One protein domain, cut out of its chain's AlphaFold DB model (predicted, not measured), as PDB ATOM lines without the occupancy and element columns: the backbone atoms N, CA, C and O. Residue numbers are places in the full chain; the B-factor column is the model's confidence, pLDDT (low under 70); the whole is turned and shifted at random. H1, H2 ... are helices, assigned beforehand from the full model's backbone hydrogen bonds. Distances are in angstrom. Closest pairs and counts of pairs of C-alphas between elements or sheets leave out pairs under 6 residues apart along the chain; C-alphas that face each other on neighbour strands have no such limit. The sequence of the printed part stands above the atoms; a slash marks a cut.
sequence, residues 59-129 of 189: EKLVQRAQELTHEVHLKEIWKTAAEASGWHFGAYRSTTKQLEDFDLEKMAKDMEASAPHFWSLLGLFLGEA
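AT A GLANCE: This is residues 59 to 129 of the 189 residues of an uncharacterized protein of Paxillus rubicundulus Ve08.2h10 (UniProt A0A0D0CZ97). A long helix, H1, begins the printed part with its residues 59 to 68 sticking out; past its other end a long loop leads to the short helix H2 at the far end, and the chain folds back through H3, which packs on H1 near Thr 80, to H4, which meets H1 near His 73 about perpendicular to it and runs off from it, its residues 122 to 126 sticking out. The printed part has 71 residues with four named helices, in the order H1, H2, H3, H4, and no named strand; its class is all helix. It is loose, with a radius of gyration of the C-alphas of 15.7 A, and a rod spanning 54 by 25 by 18 A.

HOW THE PARTS SIT: Start with H1, residues 59 to 80, which touches H3, residues 104 to 114, with residues 76 to 80 alone; their closest C-alphas, of Thr 80 and Met 111, are 5.9 A apart. These two run opposite ways at a steep tilt of 48 degrees. With residues 72 to 77 alone, H1 touches H4, residues 116 to 126, about perpendicular at 75 degrees; the closest C-alphas, of His 73 and Phe 118, are 5.4 A apart. H3 and H4 are close but not clearly touching, their closest C-alphas, of Glu 112 and Trp 119, 5.9 A apart. H2, residues 96 to 100, touches no helix. In H1, H2, H3 and H4 every O i to N i+4 pair is within hydrogen-bond range.

IN THESE COORDINATES: Find C-alpha 59 at (32.723, 11.902, 5.544); from there H1 runs 31.5 A to C-alpha 80 at (31.285, 42.275, 13.797). H2 measures 6.3 A and H3 15.2 A. H4 runs 15.1 A to C-alpha 126 at (42.958, 30.486, 23.182).

THE WHOLE: Look to Glu 59 and Lys 97 for the two C-alphas farthest apart, 53.8 A. The printed part has no cut. The link from H1 to H2 is long, with 15 residues; those from H2 to H3 and from H3 to H4 are tight. Mean pLDDT of the printed part is 86.5, and residue 129 alone is under 70.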
ATOM      1  N   GLU A  59      31.957  10.650   5.603       82.00
ATOM      2  CA  GLU A  59      32.723  11.902   5.544       82.00
ATOM      3  C   GLU A  59      31.852  13.065   5.050       82.00
ATOM      4  O   GLU A  59      32.000  14.198   5.507       82.00
ATOM      5  N   LYS A  60      30.858  12.781   4.198       82.56
ATOM      6  CA  LYS A  60      29.874  13.770   3.736       82.56
ATOM      7  C   LYS A  60      29.041  14.379   4.860       82.56
ATOM      8  O   LYS A  60      28.667  15.544   4.753       82.56
ATOM      9  N   LEU A  61      28.722  13.627   5.920       83.88
ATOM     10  CA  LEU A  61      27.980  14.177   7.061       83.88
ATOM     11  C   LEU A  61      28.848  15.185   7.816       83.88
ATOM     12  O   LEU A  61      28.377  16.272   8.144       83.88
ATOM     13  N   VAL A  62      30.116  14.838   8.044       82.56
ATOM     14  CA  VAL A  62      31.091  15.714   8.706       82.56
ATOM     15  C   VAL A  62      31.329  16.969   7.872       82.56
ATOM     16  O   VAL A  62      31.221  18.075   8.395       82.56
ATOM     17  N   GLN A  63      31.556  16.814   6.566       87.06
ATOM     18  CA  GLN A  63      31.698  17.936   5.641       87.06
ATOM     19  C   GLN A  63      30.461  18.841   5.675       87.06
ATOM     20  O   GLN A  63      30.578  20.061   5.771       87.06
ATOM     21  N   ARG A  64      29.257  18.258   5.659       85.88
ATOM     22  CA  ARG A  64      28.025  19.046   5.699       85.88
ATOM     23  C   ARG A  64      27.864  19.805   7.016       85.88
ATOM     24  O   ARG A  64      27.398  20.942   7.004       85.88
ATOM     25  N   ALA A  65      28.253  19.202   8.139       86.19
ATOM     26  CA  ALA A  65      28.266  19.875   9.433       86.19
ATOM     27  C   ALA A  65      29.267  21.044   9.450       86.19
ATOM     28  O   ALA A  65      28.934  22.123   9.934       86.19
ATOM     29  N   GLN A  66      30.456  20.870   8.864       87.81
ATOM     30  CA  GLN A  66      31.453  21.936   8.733       87.81
ATOM     31  C   GLN A  66      30.943  23.105   7.885       87.81
ATOM     32  O   GLN A  66      31.094  24.251   8.294       87.81
ATOM     33  N   GLU A  67      30.295  22.835   6.749       89.69
ATOM     34  CA  GLU A  67      29.702  23.872   5.892       89.69
ATOM     35  C   GLU A  67      28.670  24.720   6.649       89.69
ATOM     36  O   GLU A  67      28.714  25.949   6.591       89.69
ATOM     37  N   LEU A  68      27.773  24.076   7.404       87.25
ATOM     38  CA  LEU A  68      26.768  24.774   8.212       87.25
ATOM     39  C   LEU A  68      27.418  25.657   9.281       87.25
ATOM     40  O   LEU A  68      27.023  26.808   9.462       87.25
ATOM     41  N   THR A  69      28.442  25.135   9.953       88.62
ATOM     42  CA  THR A  69      29.207  25.876  10.955       88.62
ATOM     43  C   THR A  69      29.934  27.062  10.317       88.62
ATOM     44  O   THR A  69      29.830  28.178  10.820       88.62
ATOM     45  N   HIS A  70      30.595  26.874   9.173       90.81
ATOM     46  CA  HIS A  70      31.288  27.942   8.444       90.81
ATOM     47  C   HIS A  70      30.354  29.101   8.083       90.81
ATOM     48  O   HIS A  70      30.728  30.259   8.256       90.81
ATOM     49  N   GLU A  71      29.136  28.818   7.614       91.56
ATOM     50  CA  GLU A  71      28.171  29.868   7.271       91.56
ATOM     51  C   GLU A  71      27.777  30.732   8.476       91.56
ATOM     52  O   GLU A  71      27.602  31.944   8.326       91.56
ATOM     53  N   VAL A  72      27.627  30.128   9.660       92.94
ATOM     54  CA  VAL A  72      27.311  30.857  10.899       92.94
ATOM     55  C   VAL A  72      28.469  31.775  11.276       92.94
ATOM     56  O   VAL A  72      28.268  32.980  11.415       92.94
ATOM     57  N   HIS A  73      29.686  31.232  11.339       92.06
ATOM     58  CA  HIS A  73      30.880  31.995  11.706       92.06
ATOM     59  C   HIS A  73      31.150  33.130  10.718       92.06
ATOM     60  O   HIS A  73      31.439  34.249  11.126       92.06
ATOM     61  N   LEU A  74      31.000  32.884   9.412       92.44
ATOM     62  CA  LEU A  74      31.214  33.907   8.393       92.44
ATOM     63  C   LEU A  74      30.234  35.077   8.552       92.44
ATOM     64  O   LEU A  74      30.648  36.233   8.498       92.44
ATOM     65  N   LYS A  75      28.945  34.791   8.785       92.69
ATOM     66  CA  LYS A  75      27.929  35.829   9.028       92.69
ATOM     67  C   LYS A  75      28.250  36.648  10.273       92.69
ATOM     68  O   LYS A  75      28.093  37.866  10.254       92.69
ATOM     69  N   GLU A  76      28.697  35.989  11.333       94.44
ATOM     70  CA  GLU A  76      29.071  36.644  12.581       94.44
ATOM     71  C   GLU A  76      30.315  37.522  12.432       94.44
ATOM     72  O   GLU A  76      30.271  38.693  12.801       94.44
ATOM     73  N   ILE A  77      31.373  37.018  11.792       91.25
ATOM     74  CA  ILE A  77      32.584  37.792  11.482       91.25
ATOM     75  C   ILE A  77      32.224  39.038  10.670       91.25
ATOM     76  O   ILE A  77      32.667  40.137  10.991       91.25
ATOM     77  N   TRP A  78      31.388  38.889   9.639       91.38
ATOM     78  CA  TRP A  78      30.967  40.012   8.801       91.38
ATOM     79  C   TRP A  78      30.157  41.042   9.576       91.38
ATOM     80  O   TRP A  78      30.337  42.235   9.369       91.38
ATOM     81  N   LYS A  79      29.267  40.594  10.463       89.12
ATOM     82  CA  LYS A  79      28.467  41.481  11.308       89.12
ATOM     83  C   LYS A  79      29.348  42.270  12.276       89.12
ATOM     84  O   LYS A  79      29.128  43.465  12.440       89.12
ATOM     85  N   THR A  80      30.340  41.625  12.880       87.31
ATOM     86  CA  THR A  80      31.285  42.275  13.797       87.31
ATOM     87  C   THR A  80      32.210  43.249  13.063       87.31
ATOM     88  O   THR A  80      32.450  44.352  13.545       87.31
ATOM     89  N   ALA A  81      32.671  42.882  11.865       87.50
ATOM     90  CA  ALA A  81      33.544  43.699  11.021       87.50
ATOM     91  C   ALA A  81      32.797  44.693  10.107       87.50
ATOM     92  O   ALA A  81      33.403  45.251   9.192       87.50
ATOM     93  N   ALA A  82      31.485  44.875  10.278       87.19
ATOM     94  CA  ALA A  82      30.711  45.852   9.520       87.19
ATOM     95  C   ALA A  82      30.775  47.223  10.190       87.19
ATOM     96  O   ALA A  82      30.631  47.306  11.401       87.19
ATOM     97  N   GLU A  83      30.850  48.310   9.411       81.81
ATOM     98  CA  GLU A  83      30.897  49.687   9.947       81.81
ATOM     99  C   GLU A  83      29.744  49.989  10.918       81.81
ATOM    100  O   GLU A  83      29.909  50.697  11.911       81.81
ATOM    101  N   ALA A  84      28.590  49.363  10.675       81.81
ATOM    102  CA  ALA A  84      27.413  49.427  11.532       81.81
ATOM    103  C   ALA A  84      27.625  48.873  12.957       81.81
ATOM    104  O   ALA A  84      26.806  49.166  13.825       81.81
ATOM    105  N   SER A  85      28.681  48.091  13.216       78.62
ATOM    106  CA  SER A  85      29.046  47.620  14.558       78.62
ATOM    107  C   SER A  85      29.576  48.748  15.445       78.62
ATOM    108  O   SER A  85      29.569  48.613  16.663       78.62
ATOM    109  N   GLY A  86      30.012  49.868  14.854       80.75
ATOM    110  CA  GLY A  86      30.525  51.027  15.585       80.75
ATOM    111  C   GLY A  86      31.949  50.859  16.125       80.75
ATOM    112  O   GLY A  86      32.509  51.827  16.629       80.75
ATOM    113  N   TRP A  87      32.560  49.681  15.960       83.94
ATOM    114  CA  TRP A  87      33.900  49.357  16.470       83.94
ATOM    115  C   TRP A  87      35.013  49.479  15.424       83.94
ATOM    116  O   TRP A  87      36.109  48.946  15.577       83.94
ATOM    117  N   HIS A  88      34.756  50.221  14.347       78.69
ATOM    118  CA  HIS A  88      35.770  50.547  13.352       78.69
ATOM    119  C   HIS A  88      36.650  51.688  13.850       78.69
ATOM    120  O   HIS A  88      36.322  52.863  13.684       78.69
ATOM    121  N   PHE A  89      37.791  51.340  14.439       72.50
ATOM    122  CA  PHE A  89      38.776  52.321  14.867       72.50
ATOM    123  C   PHE A  89      39.855  52.504  13.797       72.50
ATOM    124  O   PHE A  89      40.590  51.579  13.456       72.50
ATOM    125  N   GLY A  90      39.957  53.712  13.247       76.88
ATOM    126  CA  GLY A  90      41.045  54.085  12.349       76.88
ATOM    127  C   GLY A  90      41.975  55.052  13.057       76.88
ATOM    128  O   GLY A  90      41.588  56.199  13.252       76.88
ATOM    129  N   ALA A  91      43.207  54.638  13.367       75.25
ATOM    130  CA  ALA A  91      44.174  55.456  14.113       75.25
ATOM    131  C   ALA A  91      44.365  56.877  13.541       75.25
ATOM    132  O   ALA A  91      44.566  57.824  14.287       75.25
ATOM    133  N   TYR A  92      44.239  57.046  12.220       77.56
ATOM    134  CA  TYR A  92      44.371  58.345  11.548       77.56
ATOM    135  C   TYR A  92      43.114  59.238  11.616       77.56
ATOM    136  O   TYR A  92      43.172  60.425  11.309       77.56
ATOM    137  N   ARG A  93      41.946  58.670  11.934       77.81
ATOM    138  CA  ARG A  93      40.642  59.361  11.908       77.81
ATOM    139  C   ARG A  93      40.050  59.586  13.295       77.81
ATOM    140  O   ARG A  93      39.104  60.362  13.414       77.81
ATOM    141  N   SER A  94      40.576  58.906  14.304       82.69
ATOM    142  CA  SER A  94      40.124  59.033  15.681       82.69
ATOM    143  C   SER A  94      40.636  60.329  16.302       82.69
ATOM    144  O   SER A  94      41.805  60.681  16.172       82.69
ATOM    145  N   THR A  95      39.754  61.046  16.985       82.62
ATOM    146  CA  THR A  95      40.136  62.211  17.794       82.62
ATOM    147  C   THR A  95      40.678  61.761  19.152       82.62
ATOM    148  O   THR A  95      40.329  60.681  19.626       82.62
ATOM    149  N   THR A  96      41.473  62.599  19.821       83.88
ATOM    150  CA  THR A  96      42.009  62.318  21.168       83.88
ATOM    151  C   THR A  96      40.899  61.994  22.165       83.88
ATOM    152  O   THR A  96      40.994  61.028  22.908       83.88
ATOM    153  N   LYS A  97      39.772  62.712  22.084       84.12
ATOM    154  CA  LYS A  97      38.591  62.448  22.910       84.12
ATOM    155  C   LYS A  97      37.982  61.061  22.659       84.12
ATOM    156  O   LYS A  97      37.556  60.402  23.592       84.12
ATOM    157  N   GLN A  98      37.936  60.600  21.407       81.12
ATOM    158  CA  GLN A  98      37.444  59.249  21.094       81.12
ATOM    159  C   GLN A  98      38.374  58.155  21.611       81.12
ATOM    160  O   GLN A  98      37.902  57.050  21.846       81.12
ATOM    161  N   LEU A  99      39.669  58.449  21.750       83.31
ATOM    162  CA  LEU A  99      40.634  57.541  22.361       83.31
ATOM    163  C   LEU A  99      40.490  57.525  23.891       83.31
ATOM    164  O   LEU A  99      40.528  56.455  24.479       83.31
ATOM    165  N   GLU A 100      40.268  58.683  24.520       87.50
ATOM    166  CA  GLU A 100      39.987  58.793  25.963       87.50
ATOM    167  C   GLU A 100      38.665  58.116  26.355       87.50
ATOM    168  O   GLU A 100      38.591  57.440  27.376       87.50
ATOM    169  N   ASP A 101      37.630  58.265  25.523       87.38
ATOM    170  CA  ASP A 101      36.313  57.651  25.722       87.38
ATOM    171  C   ASP A 101      36.279  56.168  25.270       87.38
ATOM    172  O   ASP A 101      35.225  55.524  25.337       87.38
ATOM    173  N   PHE A 102      37.392  55.619  24.758       86.44
ATOM    174  CA  PHE A 102      37.448  54.243  24.267       86.44
ATOM    175  C   PHE A 102      37.494  53.249  25.429       86.44
ATOM    176  O   PHE A 102      38.435  53.218  26.218       86.44
ATOM    177  N   ASP A 103      36.487  52.384  25.485       89.56
ATOM    178  CA  ASP A 103      36.377  51.321  26.475       89.56
ATOM    179  C   ASP A 103      36.563  49.964  25.783       89.56
ATOM    180  O   ASP A 103      35.685  49.484  25.053       89.56
ATOM    181  N   LEU A 104      37.733  49.361  26.010       89.62
ATOM    182  CA  LEU A 104      38.106  48.068  25.445       89.62
ATOM    183  C   LEU A 104      37.180  46.944  25.931       89.62
ATOM    184  O   LEU A 104      36.825  46.062  25.148       89.62
ATOM    185  N   GLU A 105      36.760  46.973  27.196       92.44
ATOM    186  CA  GLU A 105      35.875  45.948  27.751       92.44
ATOM    187  C   GLU A 105      34.484  46.036  27.134       92.44
ATOM    188  O   GLU A 105      33.871  45.016  26.809       92.44
ATOM    189  N   LYS A 106      33.976  47.258  26.960       91.81
ATOM    190  CA  LYS A 106      32.704  47.486  26.276       91.81
ATOM    191  C   LYS A 106      32.770  47.021  24.826       91.81
ATOM    192  O   LYS A 106      31.843  46.353  24.375       91.81
ATOM    193  N   MET A 107      33.861  47.325  24.117       90.06
ATOM    194  CA  MET A 107      34.082  46.817  22.763       90.06
ATOM    195  C   MET A 107      34.038  45.292  22.731       90.06
ATOM    196  O   MET A 107      33.292  44.727  21.935       90.06
ATOM    197  N   ALA A 108      34.799  44.628  23.603       90.44
ATOM    198  CA  ALA A 108      34.838  43.172  23.663       90.44
ATOM    199  C   ALA A 108      33.441  42.578  23.910       90.44
ATOM    200  O   ALA A 108      33.009  41.715  23.150       90.44
ATOM    201  N   LYS A 109      32.689  43.106  24.889       91.94
ATOM    202  CA  LYS A 109      31.313  42.665  25.196       91.94
ATOM    203  C   LYS A 109      30.356  42.864  24.021       91.94
ATOM    204  O   LYS A 109      29.561  41.976  23.715       91.94
ATOM    205  N   ASP A 110      30.428  44.008  23.346       90.81
ATOM    206  CA  ASP A 110      29.561  44.306  22.205       90.81
ATOM    207  C   ASP A 110      29.913  43.432  20.986       90.81
ATOM    208  O   ASP A 110      29.013  42.946  20.294       90.81
ATOM    209  N   MET A 111      31.204  43.172  20.748       90.12
ATOM    210  CA  MET A 111      31.672  42.249  19.707       90.12
ATOM    211  C   MET A 111      31.298  40.792  20.018       90.12
ATOM    212  O   MET A 111      30.960  40.040  19.098       90.12
ATOM    213  N   GLU A 112      31.349  40.378  21.287       92.31
ATOM    214  CA  GLU A 112      30.916  39.052  21.744       92.31
ATOM    215  C   GLU A 112      29.416  38.868  21.531       92.31
ATOM    216  O   GLU A 112      28.982  37.915  20.880       92.31
ATOM    217  N   ALA A 113      28.618  39.846  21.962       91.88
ATOM    218  CA  ALA A 113      27.176  39.851  21.753       91.88
ATOM    219  C   ALA A 113      26.793  39.839  20.260       91.88
ATOM    220  O   ALA A 113      25.736  39.311  19.888       91.88
ATOM    221  N   SER A 114      27.622  40.408  19.376       90.88
ATOM    222  CA  SER A 114      27.358  40.390  17.937       90.88
ATOM    223  C   SER A 114      27.713  39.071  17.253       90.88
ATOM    224  O   SER A 114      27.085  38.786  16.224       90.88
ATOM    225  N   ALA A 115      28.645  38.292  17.814       93.81
ATOM    226  CA  ALA A 115      29.243  37.100  17.205       93.81
ATOM    227  C   ALA A 115      29.532  35.948  18.204       93.81
ATOM    228  O   ALA A 115      30.658  35.452  18.267       93.81
ATOM    229  N   PRO A 116      28.544  35.496  18.993       93.19
ATOM    230  CA  PRO A 116      28.781  34.601  20.129       93.19
ATOM    231  C   PRO A 116      29.401  33.248  19.747       93.19
ATOM    232  O   PRO A 116      30.201  32.704  20.508       93.19
ATOM    233  N   HIS A 117      29.079  32.692  18.574       92.31
ATOM    234  CA  HIS A 117      29.635  31.402  18.155       92.31
ATOM    235  C   HIS A 117      31.100  31.553  17.732       92.31
ATOM    236  O   HIS A 117      31.935  30.728  18.094       92.31
ATOM    237  N   PHE A 118      31.429  32.639  17.029       91.50
ATOM    238  CA  PHE A 118      32.809  32.971  16.693       91.50
ATOM    239  C   PHE A 118      33.672  33.212  17.936       91.50
ATOM    240  O   PHE A 118      34.785  32.696  17.997       91.50
ATOM    241  N   TRP A 119      33.164  33.934  18.935       91.69
ATOM    242  CA  TRP A 119      33.894  34.147  20.187       91.69
ATOM    243  C   TRP A 119      34.067  32.861  20.992       91.69
ATOM    244  O   TRP A 119      35.155  32.615  21.504       91.69
ATOM    245  N   SER A 120      33.063  31.980  21.011       91.31
ATOM    246  CA  SER A 120      33.217  30.638  21.584       91.31
ATOM    247  C   SER A 120      34.322  29.841  20.878       91.31
ATOM    248  O   SER A 120      35.156  29.231  21.547       91.31
ATOM    249  N   LEU A 121      34.385  29.884  19.543       90.62
ATOM    250  CA  LEU A 121      35.453  29.241  18.776       90.62
ATOM    251  C   LEU A 121      36.830  29.859  19.067       90.62
ATOM    252  O   LEU A 121      37.817  29.134  19.184       90.62
ATOM    253  N   LEU A 122      36.903  31.184  19.199       90.19
ATOM    254  CA  LEU A 122      38.131  31.885  19.561       90.19
ATOM    255  C   LEU A 122      38.610  31.472  20.959       90.19
ATOM    256  O   LEU A 122      39.784  31.148  21.113       90.19
ATOM    257  N   GLY A 123      37.704  31.387  21.937       90.00
ATOM    258  CA  GLY A 123      38.000  30.889  23.282       90.00
ATOM    259  C   GLY A 123      38.579  29.472  23.260       90.00
ATOM    260  O   GLY A 123      39.587  29.210  23.911       90.00
ATOM    261  N   LEU A 124      38.037  28.577  22.423       89.56
ATOM    262  CA  LEU A 124      38.611  27.237  22.229       89.56
ATOM    263  C   LEU A 124      40.052  27.282  21.694       89.56
ATOM    264  O   LEU A 124      40.887  26.499  22.144       89.56
ATOM    265  N   PHE A 125      40.366  28.182  20.755       88.94
ATOM    266  CA  PHE A 125      41.735  28.339  20.239       88.94
ATOM    267  C   PHE A 125      42.695  28.965  21.250       88.94
ATOM    268  O   PHE A 125      43.883  28.648  21.230       88.94
ATOM    269  N   LEU A 126      42.188  29.830  22.127       89.94
ATOM    270  CA  LEU A 126      42.958  30.486  23.182       89.94
ATOM    271  C   LEU A 126      43.081  29.635  24.457       89.94
ATOM    272  O   LEU A 126      43.757  30.044  25.395       89.94
ATOM    273  N   GLY A 127      42.477  28.442  24.488       82.56
ATOM    274  CA  GLY A 127      42.548  27.530  25.631       82.56
ATOM    275  C   GLY A 127      41.554  27.842  26.751       82.56
ATOM    276  O   GLY A 127      41.617  27.218  27.802       82.56
ATOM    277  N   GLU A 128      40.587  28.730  26.520       70.12
ATOM    278  CA  GLU A 128      39.500  29.065  27.450       70.12
ATOM    279  C   GLU A 128      38.370  28.018  27.430       70.12
ATOM    280  O   GLU A 128      37.212  28.299  27.748       70.12
ATOM    281  N   ALA A 129      38.676  26.787  27.010       54.34
ATOM    282  CA  ALA A 129      37.734  25.687  27.089       54.34
ATOM    283  C   ALA A 129      37.415  25.455  28.570       54.34
ATOM    284  O   ALA A 129      38.179  24.806  29.276       54.34
TER     285      ALA A 129